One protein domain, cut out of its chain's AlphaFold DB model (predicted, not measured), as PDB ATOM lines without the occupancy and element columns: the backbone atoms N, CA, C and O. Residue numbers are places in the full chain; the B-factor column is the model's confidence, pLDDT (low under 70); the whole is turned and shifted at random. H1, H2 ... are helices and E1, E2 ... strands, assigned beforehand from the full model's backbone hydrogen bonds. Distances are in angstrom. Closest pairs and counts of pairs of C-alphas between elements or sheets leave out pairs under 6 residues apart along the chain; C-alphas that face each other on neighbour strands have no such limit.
ATOM      1  N   THR A 102      14.521 -17.252 -15.028       94.06
ATOM      2  CA  THR A 102      13.328 -17.470 -15.852       94.06
ATOM      3  C   THR A 102      13.694 -17.887 -17.274       94.06
ATOM      4  O   THR A 102      13.153 -18.865 -17.782       94.06
ATOM      5  N   GLU A 103      14.653 -17.209 -17.912       92.06
ATOM      6  CA  GLU A 103      15.116 -17.575 -19.260       92.06
ATOM      7  C   GLU A 103      15.781 -18.955 -19.321       92.06
ATOM      8  O   GLU A 103      15.728 -19.622 -20.352       92.06
ATOM      9  N   ALA A 104      16.387 -19.407 -18.224       90.69
ATOM     10  CA  ALA A 104      16.949 -20.748 -18.118       90.69
ATOM     11  C   ALA A 104      15.906 -21.817 -17.732       90.69
ATOM     12  O   ALA A 104      16.276 -22.972 -17.523       90.69
ATOM     13  N   GLY A 105      14.624 -21.452 -17.614       92.31
ATOM     14  CA  GLY A 105      13.546 -22.363 -17.223       92.31
ATOM     15  C   GLY A 105      13.541 -22.738 -15.737       92.31
ATOM     16  O   GLY A 105      12.889 -23.710 -15.359       92.31
ATOM     17  N   ALA A 106      14.257 -21.994 -14.891       95.06
ATOM     18  CA  ALA A 106      14.274 -22.188 -13.445       95.06
ATOM     19  C   ALA A 106      13.317 -21.214 -12.743       95.06
ATOM     20  O   ALA A 106      13.180 -20.052 -13.128       95.06
ATOM     21  N   GLY A 107      12.695 -21.669 -11.657       96.38
ATOM     22  CA  GLY A 107      11.995 -20.790 -10.730       96.38
ATOM     23  C   GLY A 107      12.975 -19.901  -9.964       96.38
ATOM     24  O   GLY A 107      14.122 -20.279  -9.715       96.38
ATOM     25  N   HIS A 108      12.505 -18.733  -9.542       97.62
ATOM     26  CA  HIS A 108      13.273 -17.794  -8.733       97.62
ATOM     27  C   HIS A 108      12.474 -17.377  -7.497       97.62
ATOM     28  O   HIS A 108      11.263 -17.155  -7.555       97.62
ATOM     29  N   ALA A 109      13.158 -17.270  -6.364       97.81
ATOM     30  CA  ALA A 109      12.616 -16.711  -5.139       97.81
ATOM     31  C   ALA A 109      13.683 -15.876  -4.433       97.81
ATOM     32  O   ALA A 109      14.854 -16.246  -4.395       97.81
ATOM     33  N   ARG A 110      13.254 -14.768  -3.826       97.88
ATOM     34  CA  ARG A 110      14.134 -13.838  -3.116       97.88
ATOM     35  C   ARG A 110      13.829 -13.844  -1.624       97.88
ATOM     36  O   ARG A 110      12.671 -13.671  -1.248       97.88
ATOM     37  N   LEU A 111      14.850 -13.986  -0.785       98.31
ATOM     38  CA  LEU A 111      14.785 -13.799   0.664       98.31
ATOM     39  C   LEU A 111      15.838 -12.763   1.067       98.31
ATOM     40  O   LEU A 111      17.030 -12.934   0.812       98.31
ATOM     41  N   LEU A 112      15.401 -11.649   1.639       97.94
ATOM     42  CA  LEU A 112      16.239 -10.472   1.846       97.94
ATOM     43  C   LEU A 112      16.970 -10.569   3.181       97.94
ATOM     44  O   LEU A 112      16.508 -10.067   4.198       97.94
ATOM     45  N   VAL A 113      18.134 -11.222   3.180       97.88
ATOM     46  CA  VAL A 113      18.941 -11.375   4.397       97.88
ATOM     47  C   VAL A 113      20.211 -10.545   4.315       97.88
ATOM     48  O   VAL A 113      21.083 -10.786   3.466       97.88
ATOM     49  N   THR A 114      20.323  -9.571   5.227       96.31
ATOM     50  CA  THR A 114      21.510  -8.723   5.366       96.31
ATOM     51  C   THR A 114      22.755  -9.586   5.529       96.31
ATOM     52  O   THR A 114      22.782 -10.558   6.295       96.31
ATOM     53  N   ASP A 115      23.835  -9.224   4.839       93.31
ATOM     54  CA  ASP A 115      25.079  -9.978   4.945       93.31
ATOM     55  C   ASP A 115      25.584 -10.044   6.396       93.31
ATOM     56  O   ASP A 115      25.424  -9.110   7.184       93.31
ATOM     57  N   HIS A 116      26.198 -11.172   6.752       92.31
ATOM     58  CA  HIS A 116      26.649 -11.526   8.108       92.31
ATOM     59  C   HIS A 116      25.564 -11.768   9.177       92.31
ATOM     60  O   HIS A 116      25.918 -12.279  10.241       92.31
ATOM     61  N   HIS A 117      24.288 -11.479   8.913       94.38
ATOM     62  CA  HIS A 117      23.188 -11.654   9.870       94.38
ATOM     63  C   HIS A 117      22.447 -12.988   9.649       94.38
ATOM     64  O   HIS A 117      22.716 -13.718   8.688       94.38
ATOM     65  N   GLY A 118      21.566 -13.346  10.588       95.06
ATOM     66  CA  GLY A 118      20.511 -14.338  10.359       95.06
ATOM     67  C   GLY A 118      19.278 -13.687   9.720       95.06
ATOM     68  O   GLY A 118      19.202 -12.456   9.719       95.06
ATOM     69  N   PRO A 119      18.337 -14.477   9.175       97.31
ATOM     70  CA  PRO A 119      17.059 -13.943   8.716       97.31
ATOM     71  C   PRO A 119      16.271 -13.353   9.888       97.31
ATOM     72  O   PRO A 119      16.365 -13.852  11.012       97.31
ATOM     73  N   ASP A 120      15.487 -12.314   9.618       96.06
ATOM     74  CA  ASP A 120      14.461 -11.876  10.559       96.06
ATOM     75  C   ASP A 120      13.257 -12.836  10.547       96.06
ATOM     76  O   ASP A 120      13.163 -13.759   9.732       96.06
ATOM     77  N   ALA A 121      12.335 -12.634  11.489       97.00
ATOM     78  CA  ALA A 121      11.176 -13.505  11.629       97.00
ATOM     79  C   ALA A 121      10.237 -13.461  10.407       97.00
ATOM     80  O   ALA A 121       9.649 -14.484  10.058       97.00
ATOM     81  N   GLY A 122      10.118 -12.312   9.735       97.19
ATOM     82  CA  GLY A 122       9.280 -12.163   8.545       97.19
ATOM     83  C   GLY A 122       9.853 -12.910   7.341       97.19
ATOM     84  O   GLY A 122       9.125 -13.593   6.627       97.19
ATOM     85  N   GLU A 123      11.167 -12.861   7.134       98.00
ATOM     86  CA  GLU A 123      11.846 -13.635   6.091       98.00
ATOM     87  C   GLU A 123      11.807 -15.147   6.366       98.00
ATOM     88  O   GLU A 123      11.777 -15.934   5.417       98.00
ATOM     89  N   ILE A 124      11.727 -15.577   7.632       98.56
ATOM     90  CA  ILE A 124      11.440 -16.981   7.970       98.56
ATOM     91  C   ILE A 124      10.019 -17.376   7.544       98.56
ATOM     92  O   ILE A 124       9.844 -18.451   6.969       98.56
ATOM     93  N   ASP A 125       9.014 -16.527   7.762       98.56
ATOM     94  CA  ASP A 125       7.651 -16.796   7.280       98.56
ATOM     95  C   ASP A 125       7.609 -16.907   5.749       98.56
ATOM     96  O   ASP A 125       7.056 -17.869   5.214       98.56
ATOM     97  N   HIS A 126       8.246 -15.971   5.031       98.31
ATOM     98  CA  HIS A 126       8.359 -16.031   3.568       98.31
ATOM     99  C   HIS A 126       9.049 -17.314   3.099       98.31
ATOM    100  O   HIS A 126       8.659 -17.902   2.090       98.31
ATOM    101  N   PHE A 127      10.069 -17.761   3.830       98.62
ATOM    102  CA  PHE A 127      10.785 -18.997   3.552       98.62
ATOM    103  C   PHE A 127       9.916 -20.247   3.732       98.62
ATOM    104  O   PHE A 127       9.919 -21.116   2.856       98.62
ATOM    105  N   VAL A 128       9.166 -20.344   4.832       98.38
ATOM    106  CA  VAL A 128       8.259 -21.476   5.079       98.38
ATOM    107  C   VAL A 128       7.169 -21.511   4.009       98.38
ATOM    108  O   VAL A 128       7.008 -22.535   3.346       98.38
ATOM    109  N   ALA A 129       6.517 -20.373   3.750       97.88
ATOM    110  CA  ALA A 129       5.498 -20.256   2.710       97.88
ATOM    111  C   ALA A 129       6.051 -20.594   1.315       97.88
ATOM    112  O   ALA A 129       5.378 -21.243   0.515       97.88
ATOM    113  N   LEU A 130       7.299 -20.201   1.020       97.75
ATOM    114  CA  LEU A 130       7.991 -20.586  -0.208       97.75
ATOM    115  C   LEU A 130       8.113 -22.104  -0.328       97.75
ATOM    116  O   LEU A 130       7.827 -22.619  -1.400       97.75
ATOM    117  N   LEU A 131       8.558 -22.810   0.710       97.06
ATOM    118  CA  LEU A 131       8.771 -24.256   0.624       97.06
ATOM    119  C   LEU A 131       7.469 -25.054   0.524       97.06
ATOM    120  O   LEU A 131       7.468 -26.121  -0.086       97.06
ATOM    121  N   GLU A 132       6.379 -24.541   1.087       95.50
ATOM    122  CA  GLU A 132       5.056 -25.179   1.057       95.50
ATOM    123  C   GLU A 132       4.368 -25.084  -0.305       95.50
ATOM    124  O   GLU A 132       3.583 -25.961  -0.652       95.50
ATOM    125  N   ARG A 133       4.685 -24.057  -1.102       96.12
ATOM    126  CA  ARG A 133       4.161 -23.911  -2.471       96.12
ATOM    127  C   ARG A 133       4.964 -24.663  -3.535       96.12
ATOM    128  O   ARG A 133       4.574 -24.640  -4.701       96.12
ATOM    129  N   LEU A 134       6.122 -25.231  -3.189       95.12
ATOM    130  CA  LEU A 134       6.946 -25.931  -4.173       95.12
ATOM    131  C   LEU A 134       6.310 -27.271  -4.559       95.12
ATOM    132  O   LEU A 134       5.799 -27.964  -3.681       95.12
ATOM    133  N   PRO A 135       6.377 -27.667  -5.843       92.81
ATOM    134  CA  PRO A 135       5.927 -28.989  -6.249       92.81
ATOM    135  C   PRO A 135       6.819 -30.076  -5.641       92.81
ATOM    136  O   PRO A 135       8.008 -29.861  -5.373       92.81
ATOM    137  N   ASP A 136       6.255 -31.270  -5.476       90.94
ATOM    138  CA  ASP A 136       7.018 -32.437  -5.048       90.94
ATOM    139  C   ASP A 136       8.184 -32.713  -6.007       90.94
ATOM    140  O   ASP A 136       8.071 -32.587  -7.227       90.94
ATOM    141  N   GLY A 137       9.337 -33.070  -5.438       91.69
ATOM    142  CA  GLY A 137      10.562 -33.298  -6.205       91.69
ATOM    143  C   GLY A 137      11.264 -32.027  -6.698       91.69
ATOM    144  O   GLY A 137      12.238 -32.147  -7.437       91.69
ATOM    145  N   ALA A 138      10.824 -30.827  -6.299       95.38
ATOM    146  CA  ALA A 138      11.548 -29.596  -6.610       95.38
ATOM    147  C   ALA A 138      12.957 -29.588  -5.997       95.38
ATOM    148  O   ALA A 138      13.144 -29.841  -4.802       95.38
ATOM    149  N   TRP A 139      13.947 -29.208  -6.804       96.94
ATOM    150  CA  TRP A 139      15.301 -28.935  -6.341       96.94
ATOM    151  C   TRP A 139      15.421 -27.476  -5.906       96.94
ATOM    152  O   TRP A 139      15.195 -26.564  -6.703       96.94
ATOM    153  N   VAL A 140      15.842 -27.234  -4.663       97.50
ATOM    154  CA  VAL A 140      15.999 -25.877  -4.122       97.50
ATOM    155  C   VAL A 140      17.473 -25.528  -3.982       97.50
ATOM    156  O   VAL A 140      18.199 -26.143  -3.202       97.50
ATOM    157  N   HIS A 141      17.920 -24.517  -4.722       97.38
ATOM    158  CA  HIS A 141      19.303 -24.060  -4.707       97.38
ATOM    159  C   HIS A 141      19.440 -22.724  -3.981       97.38
ATOM    160  O   HIS A 141      19.041 -21.683  -4.498       97.38
ATOM    161  N   TYR A 142      20.049 -22.748  -2.797       97.88
ATOM    162  CA  TYR A 142      20.318 -21.550  -2.007       97.88
ATOM    163  C   TYR A 142      21.665 -20.939  -2.369       97.88
ATOM    164  O   TYR A 142      22.691 -21.619  -2.324       97.88
ATOM    165  N   HIS A 143      21.704 -19.630  -2.595       97.12
ATOM    166  CA  HIS A 143      22.970 -18.915  -2.730       97.12
ATOM    167  C   HIS A 143      22.933 -17.549  -2.043       97.12
ATOM    168  O   HIS A 143      21.888 -16.984  -1.740       97.12
ATOM    169  N   CYS A 144      24.121 -17.035  -1.757       95.12
ATOM    170  CA  CYS A 144      24.350 -15.645  -1.383       95.12
ATOM    171  C   CYS A 144      25.655 -15.194  -2.054       95.12
ATOM    172  O   CYS A 144      26.225 -15.938  -2.849       95.12
ATOM    173  N   ARG A 145      26.211 -14.030  -1.699       90.81
ATOM    174  CA  ARG A 145      27.493 -13.590  -2.286       90.81
ATOM    175  C   ARG A 145      28.649 -14.573  -2.042       90.81
ATOM    176  O   ARG A 145      29.487 -14.774  -2.914       90.81
ATOM    177  N   GLY A 146      28.731 -15.140  -0.836       87.12
ATOM    178  CA  GLY A 146      29.882 -15.938  -0.395       87.12
ATOM    179  C   GLY A 146      29.640 -17.442  -0.274       87.12
ATOM    180  O   GLY A 146      30.583 -18.158   0.039       87.12
ATOM    181  N   GLY A 147      28.400 -17.915  -0.433       89.06
ATOM    182  CA  GLY A 147      28.055 -19.337  -0.287       89.06
ATOM    183  C   GLY A 147      28.281 -19.934   1.111       89.06
ATOM    184  O   GLY A 147      28.308 -21.148   1.247       89.06
ATOM    185  N   ARG A 148      28.475 -19.106   2.150       90.62
ATOM    186  CA  ARG A 148      28.773 -19.556   3.525       90.62
ATOM    187  C   ARG A 148      27.656 -19.195   4.500       90.62
ATOM    188  O   ARG A 148      26.672 -19.905   4.588       90.62
ATOM    189  N   GLY A 149      27.755 -18.060   5.198       93.75
ATOM    190  CA  GLY A 149      26.876 -17.733   6.333       93.75
ATOM    191  C   GLY A 149      25.370 -17.840   6.052       93.75
ATOM    192  O   GLY A 149      24.693 -18.633   6.698       93.75
ATOM    193  N   ARG A 150      24.845 -17.068   5.090       97.25
ATOM    194  CA  ARG A 150      23.410 -17.085   4.741       97.25
ATOM    195  C   ARG A 150      23.003 -18.427   4.125       97.25
ATOM    196  O   ARG A 150      22.036 -19.028   4.571       97.25
ATOM    197  N   THR A 151      23.796 -18.944   3.190       97.50
ATOM    198  CA  THR A 151      23.539 -20.229   2.518       97.50
ATOM    199  C   THR A 151      23.439 -21.396   3.503       97.50
ATOM    200  O   THR A 151      22.406 -22.055   3.548       97.50
ATOM    201  N   SER A 152      24.443 -21.604   4.358       97.44
ATOM    202  CA  SER A 152      24.417 -22.648   5.392       97.44
ATOM    203  C   SER A 152      23.291 -22.439   6.409       97.44
ATOM    204  O   SER A 152      22.792 -23.413   6.964       97.44
ATOM    205  N   THR A 153      22.852 -21.192   6.637       98.31
ATOM    206  CA  THR A 153      21.666 -20.924   7.469       98.31
ATOM    207  C   THR A 153      20.425 -21.532   6.845       98.31
ATOM    208  O   THR A 153      19.780 -22.355   7.480       98.31
ATOM    209  N   PHE A 154      20.113 -21.194   5.595       98.62
ATOM    210  CA  PHE A 154      18.900 -21.694   4.946       98.62
ATOM    211  C   PHE A 154      18.950 -23.182   4.617       98.62
ATOM    212  O   PHE A 154      17.911 -23.832   4.682       98.62
ATOM    213  N   LEU A 155      20.133 -23.747   4.359       98.44
ATOM    214  CA  LEU A 155      20.294 -25.199   4.276       98.44
ATOM    215  C   LEU A 155      19.910 -25.871   5.601       98.44
ATOM    216  O   LEU A 155      19.130 -26.818   5.599       98.44
ATOM    217  N   LEU A 156      20.374 -25.342   6.739       98.56
ATOM    218  CA  LEU A 156      19.991 -25.859   8.052       98.56
ATOM    219  C   LEU A 156      18.504 -25.637   8.364       98.56
ATOM    220  O   LEU A 156      17.858 -26.558   8.854       98.56
ATOM    221  N   LEU A 157      17.934 -24.468   8.055       98.75
ATOM    222  CA  LEU A 157      16.500 -24.209   8.255       98.75
ATOM    223  C   LEU A 157      15.625 -25.135   7.395       98.75
ATOM    224  O   LEU A 157      14.668 -25.711   7.907       98.75
ATOM    225  N   HIS A 158      15.970 -25.335   6.118       98.50
ATOM    226  CA  HIS A 158      15.278 -26.289   5.241       98.50
ATOM    227  C   HIS A 158      15.297 -27.675   5.869       98.50
ATOM    228  O   HIS A 158      14.277 -28.357   5.972       98.50
ATOM    229  N   ASP A 159      16.474 -28.086   6.315       98.38
ATOM    230  CA  ASP A 159      16.680 -29.418   6.823       98.38
ATOM    231  C   ASP A 159      15.941 -29.673   8.146       98.38
ATOM    232  O   ASP A 159      15.355 -30.738   8.351       98.38
ATOM    233  N   LEU A 160      15.885 -28.659   9.013       98.44
ATOM    234  CA  LEU A 160      15.039 -28.664  10.202       98.44
ATOM    235  C   LEU A 160      13.565 -28.805   9.825       98.44
ATOM    236  O   LEU A 160      12.903 -29.695  10.352       98.44
ATOM    237  N   LEU A 161      13.070 -28.006   8.878       96.88
ATOM    238  CA  LEU A 161      11.669 -28.053   8.455       96.88
ATOM    239  C   LEU A 161      11.261 -29.444   7.941       96.88
ATOM    240  O   LEU A 161      10.149 -29.898   8.193       96.88
ATOM    241  N   ARG A 162      12.170 -30.148   7.255       95.50
ATOM    242  CA  ARG A 162      11.905 -31.488   6.707       95.50
ATOM    243  C   ARG A 162      12.096 -32.622   7.713       95.50
ATOM    244  O   ARG A 162      11.435 -33.650   7.586       95.50
ATOM    245  N   ASN A 163      13.010 -32.476   8.675       96.81
ATOM    246  CA  ASN A 163      13.512 -33.618   9.446       96.81
ATOM    247  C   ASN A 163      13.469 -33.460  10.973       96.81
ATOM    248  O   ASN A 163      13.705 -34.448  11.670       96.81
ATOM    249  N   ALA A 164      13.147 -32.288  11.526       94.69
ATOM    250  CA  ALA A 164      13.185 -32.065  12.979       94.69
ATOM    251  C   ALA A 164      12.144 -32.880  13.771       94.69
ATOM    252  O   ALA A 164      12.322 -33.075  14.972       94.69
ATOM    253  N   GLY A 165      11.098 -33.392  13.112       90.44
ATOM    254  CA  GLY A 165      10.144 -34.331  13.716       90.44
ATOM    255  C   GLY A 165      10.676 -35.763  13.869       90.44
ATOM    256  O   GLY A 165      10.058 -36.569  14.552       90.44
ATOM    257  N   ARG A 166      11.809 -36.097  13.234       93.62
ATOM    258  CA  ARG A 166      12.390 -37.456  13.229       93.62
ATOM    259  C   ARG A 166      13.821 -37.502  13.751       93.62
ATOM    260  O   ARG A 166      14.252 -38.532  14.254       93.62
ATOM    261  N   LEU A 167      14.567 -36.410  13.599       96.50
ATOM    262  CA  LEU A 167      15.979 -36.334  13.952       96.50
ATOM    263  C   LEU A 167      16.225 -35.261  15.023       96.50
ATOM    264  O   LEU A 167      15.659 -34.165  14.948       96.50
ATOM    265  N   PRO A 168      17.114 -35.522  16.000       96.62
ATOM    266  CA  PRO A 168      17.548 -34.507  16.950       96.62
ATOM    267  C   PRO A 168      18.217 -33.316  16.254       96.62
ATOM    268  O   PRO A 168      18.949 -33.479  15.277       96.62
ATOM    269  N   PHE A 169      18.050 -32.118  16.822       97.69
ATOM    270  CA  PHE A 169      18.679 -30.886  16.327       97.69
ATOM    271  C   PHE A 169      20.197 -31.032  16.151       97.69
ATOM    272  O   PHE A 169      20.742 -30.597  15.141       97.69
ATOM    273  N   SER A 170      20.876 -31.690  17.096       97.31
ATOM    274  CA  SER A 170      22.323 -31.929  17.045       97.31
ATOM    275  C   SER A 170      22.751 -32.756  15.830       97.31
ATOM    276  O   SER A 170      23.774 -32.448  15.225       97.31
ATOM    277  N   VAL A 171      21.959 -33.757  15.431       98.25
ATOM    278  CA  VAL A 171      22.226 -34.593  14.248       98.25
ATOM    279  C   VAL A 171      22.085 -33.768  12.971       98.25
ATOM    280  O   VAL A 171      22.967 -33.799  12.115       98.25
ATOM    281  N   ILE A 172      21.006 -32.984  12.867       98.44
ATOM    282  CA  ILE A 172      20.745 -32.110  11.715       98.44
ATOM    283  C   ILE A 172      21.843 -31.037  11.595       98.44
ATOM    284  O   ILE A 172      22.415 -30.844  10.522       98.44
ATOM    285  N   ALA A 173      22.198 -30.383  12.702       98.00
ATOM    286  CA  ALA A 173      23.262 -29.384  12.730       98.00
ATOM    287  C   ALA A 173      24.626 -29.985  12.351       98.00
ATOM    288  O   ALA A 173      25.364 -29.394  11.560       98.00
ATOM    289  N   HIS A 174      24.950 -31.177  12.864       97.94
ATOM    290  CA  HIS A 174      26.207 -31.851  12.554       97.94
ATOM    291  C   HIS A 174      26.320 -32.215  11.070       97.94
ATOM    292  O   HIS A 174      27.335 -31.899  10.449       97.94
ATOM    293  N   ARG A 175      25.284 -32.811  10.458       97.81
ATOM    294  CA  ARG A 175      25.352 -33.153   9.025       97.81
ATOM    295  C   ARG A 175      25.482 -31.918   8.139       97.81
ATOM    296  O   ARG A 175      26.253 -31.949   7.189       97.81
ATOM    297  N   GLN A 176      24.809 -30.814   8.471       97.88
ATOM    298  CA  GLN A 176      24.938 -29.572   7.704       97.88
ATOM    299  C   GLN A 176      26.339 -28.972   7.818       97.88
ATOM    300  O   GLN A 176      26.870 -28.465   6.831       97.88
ATOM    301  N   ARG A 177      26.979 -29.095   8.986       96.69
ATOM    302  CA  ARG A 177      28.391 -28.736   9.161       96.69
ATOM    303  C   ARG A 177      29.302 -29.593   8.281       96.69
ATOM    304  O   ARG A 177      30.179 -29.038   7.629       96.69
ATOM    305  N   VAL A 178      29.102 -30.912   8.239       97.31
ATOM    306  CA  VAL A 178      29.893 -31.822   7.387       97.31
ATOM    307  C   VAL A 178      29.712 -31.485   5.904       97.31
ATOM    308  O   VAL A 178      30.701 -31.320   5.196       97.31
ATOM    309  N   LEU A 179      28.467 -31.305   5.455       95.50
ATOM    310  CA  LEU A 179      28.140 -30.944   4.070       95.50
ATOM    311  C   LEU A 179      28.625 -29.538   3.681       95.50
ATOM    312  O   LEU A 179      28.838 -29.272   2.506       95.50
ATOM    313  N   SER A 180      28.836 -28.652   4.659       93.00
ATOM    314  CA  SER A 180      29.387 -27.303   4.465       93.00
ATOM    315  C   SER A 180      30.904 -27.244   4.698       93.00
ATOM    316  O   SER A 180      31.404 -26.241   5.212       93.00
ATOM    317  N   GLU A 181      31.638 -28.319   4.391       92.94
ATOM    318  CA  GLU A 181      33.108 -28.396   4.522       92.94
ATOM    319  C   GLU A 181      33.616 -28.043   5.935       92.94
ATOM    320  O   GLU A 181      34.627 -27.369   6.130       92.94
ATOM    321  N   GLY A 182      32.879 -28.465   6.962       93.94
ATOM    322  CA  GLY A 182      33.222 -28.218   8.359       93.94
ATOM    323  C   GLY A 182      32.811 -26.844   8.896       93.94
ATOM    324  O   GLY A 182      33.062 -26.582  10.077       93.94
ATOM    325  N   TYR A 183      32.153 -25.990   8.097       93.00
ATOM    326  CA  TYR A 183      31.660 -24.687   8.549       93.00
ATOM    327  C   TYR A 183      30.601 -24.838   9.648       93.00
ATOM    328  O   TYR A 183      29.461 -25.233   9.403       93.00
ATOM    329  N   ASP A 184      30.980 -24.494  10.879       93.12
ATOM    330  CA  ASP A 184      30.082 -24.542  12.027       93.12
ATOM    331  C   ASP A 184      29.283 -23.239  12.151       93.12
ATOM    332  O   ASP A 184      29.779 -22.210  12.624       93.12
ATOM    333  N   LEU A 185      28.021 -23.283  11.717       93.25
ATOM    334  CA  LEU A 185      27.115 -22.137  11.776       93.25
ATOM    335  C   LEU A 185      26.824 -21.686  13.216       93.25
ATOM    336  O   LEU A 185      26.525 -20.508  13.432       93.25
ATOM    337  N   LEU A 186      26.890 -22.616  14.175       94.75
ATOM    338  CA  LEU A 186      26.463 -22.426  15.560       94.75
ATOM    339  C   LEU A 186      27.623 -22.086  16.504       94.75
ATOM    340  O   LEU A 186      27.380 -21.867  17.692       94.75
ATOM    341  N   ALA A 187      28.856 -22.036  15.992       90.12
ATOM    342  CA  ALA A 187      30.035 -21.682  16.765       90.12
ATOM    343  C   ALA A 187      29.972 -20.237  17.292       90.12
ATOM    344  O   ALA A 187      29.568 -19.303  16.593       90.12
ATOM    345  N   HIS A 188      30.442 -20.045  18.527       75.31
ATOM    346  CA  HIS A 188      30.357 -18.771  19.247       75.31
ATOM    347  C   HIS A 188      31.294 -17.669  18.723       75.31
ATOM    348  O   HIS A 188      31.103 -16.516  19.102       75.31
ATOM    349  N   GLY A 189      32.233 -17.998  17.822       80.56
ATOM    350  CA  GLY A 189      33.205 -17.067  17.239       80.56
ATOM    351  C   GLY A 189      34.223 -16.514  18.246       80.56
ATOM    352  O   GLY A 189      34.062 -16.656  19.455       80.56
ATOM    353  N   GLU A 190      35.265 -15.855  17.737       86.00
ATOM    354  CA  GLU A 190      36.271 -15.181  18.568       86.00
ATOM    355  C   GLU A 190      35.691 -13.910  19.216       86.00
ATOM    356  O   GLU A 190      35.105 -13.095  18.495       86.00
ATOM    357  N   PRO A 191      35.849 -13.671  20.532       83.25
ATOM    358  CA  PRO A 191      35.235 -12.526  21.213       83.25
ATOM    359  C   PRO A 191      35.568 -11.155  20.605       83.25
ATOM    360  O   PRO A 191      34.713 -10.274  20.589       83.25
ATOM    361  N   ALA A 192      36.783 -10.985  20.074       87.00
ATOM    362  CA  ALA A 192      37.246  -9.732  19.473       87.00
ATOM    363  C   ALA A 192      36.759  -9.506  18.023       87.00
ATOM    364  O   ALA A 192      36.918  -8.411  17.483       87.00
ATOM    365  N   ASP A 193      36.172 -10.514  17.367       90.94
ATOM    366  CA  ASP A 193      35.636 -10.366  16.010       90.94
ATOM    367  C   ASP A 193      34.290  -9.627  16.052       90.94
ATOM    368  O   ASP A 193      33.319 -10.093  16.649       90.94
ATOM    369  N   TRP A 194      34.188  -8.504  15.339       91.06
ATOM    370  CA  TRP A 194      32.953  -7.717  15.232       91.06
ATOM    371  C   TRP A 194      31.750  -8.521  14.698       91.06
ATOM    372  O   TRP A 194      30.604  -8.128  14.909       91.06
ATOM    373  N   LYS A 195      31.983  -9.647  14.007       91.62
ATOM    374  CA  LYS A 195      30.929 -10.561  13.534       91.62
ATOM    375  C   LYS A 195      30.387 -11.473  14.630       91.62
ATOM    376  O   LYS A 195      29.326 -12.059  14.440       91.62
ATOM    377  N   THR A 196      31.084 -11.642  15.747       93.31
ATOM    378  CA  THR A 196      30.695 -12.558  16.829       93.31
ATOM    379  C   THR A 196      29.302 -12.300  17.405       93.31
ATOM    380  O   THR A 196      28.530 -13.260  17.448       93.31
ATOM    381  N   PRO A 197      28.891 -11.064  17.759       94.06
ATOM    382  CA  PRO A 197      27.503 -10.820  18.165       94.06
ATOM    383  C   PRO A 197      26.491 -11.205  17.071       94.06
ATOM    384  O   PRO A 197      25.454 -11.788  17.372       94.06
ATOM    385  N   LEU A 198      26.817 -10.982  15.793       94.06
ATOM    386  CA  LEU A 198      25.946 -11.348  14.668       94.06
ATOM    387  C   LEU A 198      25.830 -12.870  14.493       94.06
ATOM    388  O   LEU A 198      24.748 -13.386  14.218       94.06
ATOM    389  N   ARG A 199      26.934 -13.607  14.689       94.31
ATOM    390  CA  ARG A 199      26.934 -15.079  14.685       94.31
ATOM    391  C   ARG A 199      26.079 -15.633  15.822       94.31
ATOM    392  O   ARG A 199      25.333 -16.575  15.582       94.31
ATOM    393  N   ARG A 200      26.157 -15.040  17.018       94.50
ATOM    394  CA  ARG A 200      25.338 -15.435  18.177       94.50
ATOM    395  C   ARG A 200      23.854 -15.210  17.915       94.50
ATOM    396  O   ARG A 200      23.102 -16.173  17.991       94.50
ATOM    397  N   ALA A 201      23.465 -14.015  17.468       95.25
ATOM    398  CA  ALA A 201      22.075 -13.716  17.109       95.25
ATOM    399  C   ALA A 201      21.534 -14.675  16.028       95.25
ATOM    400  O   ALA A 201      20.423 -15.191  16.118       95.25
ATOM    401  N   ARG A 202      22.353 -14.998  15.019       96.38
ATOM    402  CA  ARG A 202      21.997 -16.001  14.005       96.38
ATOM    403  C   ARG A 202      21.878 -17.418  14.580       96.38
ATOM    404  O   ARG A 202      21.036 -18.200  14.155       96.38
ATOM    405  N   ALA A 203      22.731 -17.791  15.524       96.50
ATOM    406  CA  ALA A 203      22.661 -19.092  16.178       96.50
ATOM    407  C   ALA A 203      21.405 -19.208  17.070       96.50
ATOM    408  O   ALA A 203      20.817 -20.288  17.161       96.50
ATOM    409  N   GLU A 204      20.986 -18.106  17.693       96.44
ATOM    410  CA  GLU A 204      19.753 -17.998  18.478       96.44
ATOM    411  C   GLU A 204      18.513 -18.152  17.595       96.44
ATOM    412  O   GLU A 204      17.677 -19.001  17.899       96.44
ATOM    413  N   ILE A 205      18.430 -17.443  16.460       97.12
ATOM    414  CA  ILE A 205      17.269 -17.569  15.560       97.12
ATOM    415  C   ILE A 205      17.129 -18.991  14.996       97.12
ATOM    416  O   ILE A 205      16.023 -19.510  14.891       97.12
ATOM    417  N   VAL A 206      18.243 -19.677  14.714       98.12
ATOM    418  CA  VAL A 206      18.228 -21.079  14.263       98.12
ATOM    419  C   VAL A 206      17.713 -22.027  15.354       98.12
ATOM    420  O   VAL A 206      16.967 -22.958  15.050       98.12
ATOM    421  N   ARG A 207      18.094 -21.811  16.620       97.38
ATOM    422  CA  ARG A 207      17.587 -22.617  17.748       97.38
ATOM    423  C   ARG A 207      16.101 -22.373  17.971       97.38
ATOM    424  O   ARG A 207      15.351 -23.338  18.071       97.38
ATOM    425  N   ALA A 208      15.686 -21.109  17.947       97.38
ATOM    426  CA  ALA A 208      14.282 -20.726  18.020       97.38
ATOM    427  C   ALA A 208      13.468 -21.381  16.892       97.38
ATOM    428  O   ALA A 208      12.415 -21.958  17.141       97.38
ATOM    429  N   PHE A 209      13.987 -21.390  15.661       98.25
ATOM    430  CA  PHE A 209      13.326 -22.062  14.544       98.25
ATOM    431  C   PHE A 209      13.207 -23.580  14.741       98.25
ATOM    432  O   PHE A 209      12.186 -24.170  14.400       98.25
ATOM    433  N   ALA A 210      14.218 -24.235  15.319       97.69
ATOM    434  CA  ALA A 210      14.144 -25.664  15.617       97.69
ATOM    435  C   ALA A 210      13.047 -25.999  16.646       97.69
ATOM    436  O   ALA A 210      12.394 -27.036  16.524       97.69
ATOM    437  N   GLU A 211      12.835 -25.137  17.645       96.56
ATOM    438  CA  GLU A 211      11.724 -25.256  18.598       96.56
ATOM    439  C   GLU A 211      10.377 -25.017  17.911       96.56
ATOM    440  O   GLU A 211       9.481 -25.854  18.017       96.56
ATOM    441  N   PHE A 212      10.274 -23.940  17.127       97.56
ATOM    442  CA  PHE A 212       9.093 -23.628  16.327       97.56
ATOM    443  C   PHE A 212       8.652 -24.808  15.460       97.56
ATOM    444  O   PHE A 212       7.496 -25.207  15.529       97.56
ATOM    445  N   VAL A 213       9.559 -25.411  14.683       97.19
ATOM    446  CA  VAL A 213       9.207 -26.529  13.790       97.19
ATOM    447  C   VAL A 213       8.642 -27.722  14.568       97.19
ATOM    448  O   VAL A 213       7.717 -28.379  14.092       97.19
ATOM    449  N   ARG A 214       9.163 -28.007  15.767       94.06
ATOM    450  CA  ARG A 214       8.669 -29.113  16.604       94.06
ATOM    451  C   ARG A 214       7.266 -28.850  17.131       94.06
ATOM    452  O   ARG A 214       6.432 -29.746  17.085       94.06
ATOM    453  N   GLU A 215       7.004 -27.640  17.609       94.62
ATOM    454  CA  GLU A 215       5.679 -27.269  18.115       94.62
ATOM    455  C   GLU A 215       4.656 -27.153  16.995       94.62
ATOM    456  O   GLU A 215       3.530 -27.635  17.117       94.62
ATOM    457  N   ARG A 216       5.070 -26.590  15.861       94.38
ATOM    458  CA  ARG A 216       4.255 -26.521  14.656       94.38
ATOM    459  C   ARG A 216       3.779 -27.909  14.216       94.38
ATOM    460  O   ARG A 216       2.617 -28.059  13.845       94.38
ATOM    461  N   ALA A 217       4.642 -28.926  14.297       90.81
ATOM    462  CA  ALA A 217       4.320 -30.301  13.906       90.81
ATOM    463  C   ALA A 217       3.228 -30.967  14.769       90.81
ATOM    464  O   ALA A 217       2.625 -31.941  14.325       90.81
ATOM    465  N   VAL A 218       2.960 -30.450  15.973       92.38
ATOM    466  CA  VAL A 218       1.920 -30.954  16.889       92.38
ATOM    467  C   VAL A 218       0.739 -29.987  17.038       92.38
ATOM    468  O   VAL A 218      -0.018 -30.078  18.000       92.38
ATOM    469  N   GLY A 219       0.564 -29.070  16.079       91.12
ATOM    470  CA  GLY A 219      -0.579 -28.154  16.025       91.12
ATOM    471  C   GLY A 219      -0.346 -26.774  16.649       91.12
ATOM    472  O   GLY A 219      -1.309 -26.043  16.850       91.12
ATOM    473  N   GLY A 220       0.903 -26.403  16.948       92.50
ATOM    474  CA  GLY A 220       1.255 -25.048  17.381       92.50
ATOM    475  C   GLY A 220       1.093 -23.986  16.282       92.50
ATOM    476  O   GLY A 220       0.617 -24.265  15.178       92.50
ATOM    477  N   ASN A 221       1.532 -22.757  16.585       92.62
ATOM    478  CA  ASN A 221       1.491 -21.625  15.652       92.62
ATOM    479  C   ASN A 221       2.107 -21.991  14.296       92.62
ATOM    480  O   ASN A 221       3.168 -22.613  14.223       92.62
ATOM    481  N   GLN A 222       1.423 -21.609  13.218       93.81
ATOM    482  CA  GLN A 222       1.832 -21.962  11.857       93.81
ATOM    483  C   GLN A 222       2.825 -20.962  11.267       93.81
ATOM    484  O   GLN A 222       3.605 -21.331  10.389       93.81
ATOM    485  N   ARG A 223       2.841 -19.728  11.780       97.38
ATOM    486  CA  ARG A 223       3.812 -18.696  11.414       97.38
ATOM    487  C   ARG A 223       4.851 -18.514  12.509       97.38
ATOM    488  O   ARG A 223       4.533 -18.518  13.700       97.38
ATOM    489  N   PHE A 224       6.100 -18.331  12.102       98.06
ATOM    490  CA  PHE A 224       7.216 -18.133  13.017       98.06
ATOM    491  C   PHE A 224       7.110 -16.788  13.742       98.06
ATOM    492  O   PHE A 224       7.427 -16.706  14.926       98.06
ATOM    493  N   THR A 225       6.615 -15.748  13.063       97.75
ATOM    494  CA  THR A 225       6.346 -14.434  13.675       97.75
ATOM    495  C   THR A 225       5.351 -14.526  14.836       97.75
ATOM    496  O   THR A 225       5.647 -14.048  15.930       97.75
ATOM    497  N   GLU A 226       4.215 -15.199  14.634       97.44
ATOM    498  CA  GLU A 226       3.189 -15.437  15.662       97.44
ATOM    499  C   GLU A 226       3.734 -16.283  16.820       97.44
ATOM    500  O   GLU A 226       3.540 -15.964  17.993       97.44
ATOM    501  N   TRP A 227       4.471 -17.351  16.496       97.69
ATOM    502  CA  TRP A 227       5.143 -18.202  17.478       97.69
ATOM    503  C   TRP A 227       6.128 -17.437  18.360       97.69
ATOM    504  O   TRP A 227       6.153 -17.635  19.578       97.69
ATOM    505  N   LEU A 228       6.926 -16.558  17.757       95.88
ATOM    506  CA  LEU A 228       7.908 -15.763  18.475       95.88
ATOM    507  C   LEU A 228       7.231 -14.695  19.346       95.88
ATOM    508  O   LEU A 228       7.648 -14.511  20.489       95.88
ATOM    509  N   GLY A 229       6.175 -14.047  18.842       94.94
ATOM    510  CA  GLY A 229       5.397 -13.045  19.578       94.94
ATOM    511  C   GLY A 229       4.765 -13.606  20.854       94.94
ATOM    512  O   GLY A 229       5.016 -13.087  21.940       94.94
ATOM    513  N   ALA A 230       4.070 -14.745  20.759       92.94
ATOM    514  CA  ALA A 230       3.421 -15.388  21.909       92.94
ATOM    515  C   ALA A 230       4.399 -15.711  23.063       92.94
ATOM    516  O   ALA A 230       4.050 -15.675  24.242       92.94
ATOM    517  N   ARG A 231       5.663 -16.005  22.737       89.44
ATOM    518  CA  ARG A 231       6.713 -16.305  23.726       89.44
ATOM    519  C   ARG A 231       7.326 -15.070  24.369       89.44
ATOM    520  O   ARG A 231       7.866 -15.175  25.467       89.44
ATOM    521  N   GLN A 232       7.292 -13.935  23.680       83.50
ATOM    522  CA  GLN A 232       7.770 -12.665  24.218       83.50
ATOM    523  C   GLN A 232       6.753 -12.060  25.188       83.50
ATOM    524  O   GLN A 232       7.162 -11.465  26.173       83.50
ATOM    525  N   GLU A 233       5.458 -12.288  24.968       76.19
ATOM    526  CA  GLU A 233       4.379 -11.852  25.870       76.19
ATOM    527  C   GLU A 233       4.313 -12.650  27.184       76.19
ATOM    528  O   GLU A 233       3.737 -12.191  28.165       76.19
ATOM    529  N   THR A 234       4.913 -13.845  27.219       64.19
ATOM    530  CA  THR A 234       4.912 -14.739  28.394       64.19
ATOM    531  C   THR A 234       6.153 -14.546  29.294       64.19
ATOM    532  O   THR A 234       6.306 -15.256  30.288       64.19
TER     533      THR A 234
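What this domain is: This is residues 102 to 234 of the 235 residues of a protein of Cystobacter ferrugineus (UniProt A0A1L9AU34). Helix H2 runs through the middle of a mostly helical body, with the long helix H4 side by side with it, H3 crossing it at a steep tilt, and the strands E1 and E2 near each other but not paired. H1 is near H2, and the short H5 packs on the first residues of H1 and on residues 209 to 212 of H4. The printed part has 133 residues with five named helices and two named strands, in the order E1, H1, E2, H2, H3, H4, H5; both strands pair with no named strand. The class is mostly helix, and the whole is compact, with a radius of gyration of the C-alphas of 15.1 A and spans of 44 by 42 by 26 A.

Where its parts are: E1 covers residues 107 to 113 and is 19.1 A long, beginning at C-alpha 107 (11.995, -20.790, -10.730). H1 is residues 121 to 132, 16.9 A. E2 is residues 139 to 143. H2 is residues 149 to 163, 21.0 A, and H3 is residues 169 to 179, 15.5 A. H4, residues 196 to 216, is the longest helix at 30.0 A, from C-alpha 196 at (30.695, -12.558, 16.829). H5 is residues 224 to 232, ending at C-alpha 232 (7.770, -12.665, 24.218).

How they stand to each other: E1 and E2 are near each other. The closest C-alphas of E1 and H1 are those of Leu 111 and Glu 123, 6.2 A apart. For E2 and H2 they are those of His 143 and Thr 151, 5.4 A apart. H2 touches H3 at a steep tilt of 49 degrees, opposite ways, closest at the C-alphas of Leu 156 and Gln 176, 6.2 A. H2 touches H4 through residues 206 to 213 of H4 alone, at a shallow tilt of 16 degrees, the same way; the C-alphas of Leu 161 and Val 213 are closest, 6.1 A. H3 and H4 are close but not clearly touching, with the C-alphas of Phe 169 and Ala 210 closest at 7.0 A. H5 touches H1 through residues 121 to 125 of H1 alone, at a steep tilt of 39 degrees, opposite ways, with the C-alphas of Ala 121 and Thr 225 closest at 5.3 A. H4 and H5 only just touch, with 3 pairs of C-alphas within 8 A, about perpendicular at 79 degrees; the closest are those of Phe 212 and Phe 224, 6.7 A. H1 and H3, for instance, are apart. Every O i to N i+4 pair is within hydrogen-bond range in H1, H2, H3 and H4, and 4 of 5 are in H5.

The domain as a whole: The C-alphas of Glu 103 and Thr 234 are the two farthest apart, 48.8 A. The printed part has no cut. The link from H3 to H4, residues 180 to 195, is long, and its C-alphas lie 10 to 26 A from the mean of all C-alphas. The mean pLDDT of the printed part is 94.6, and residue 234 is under 70.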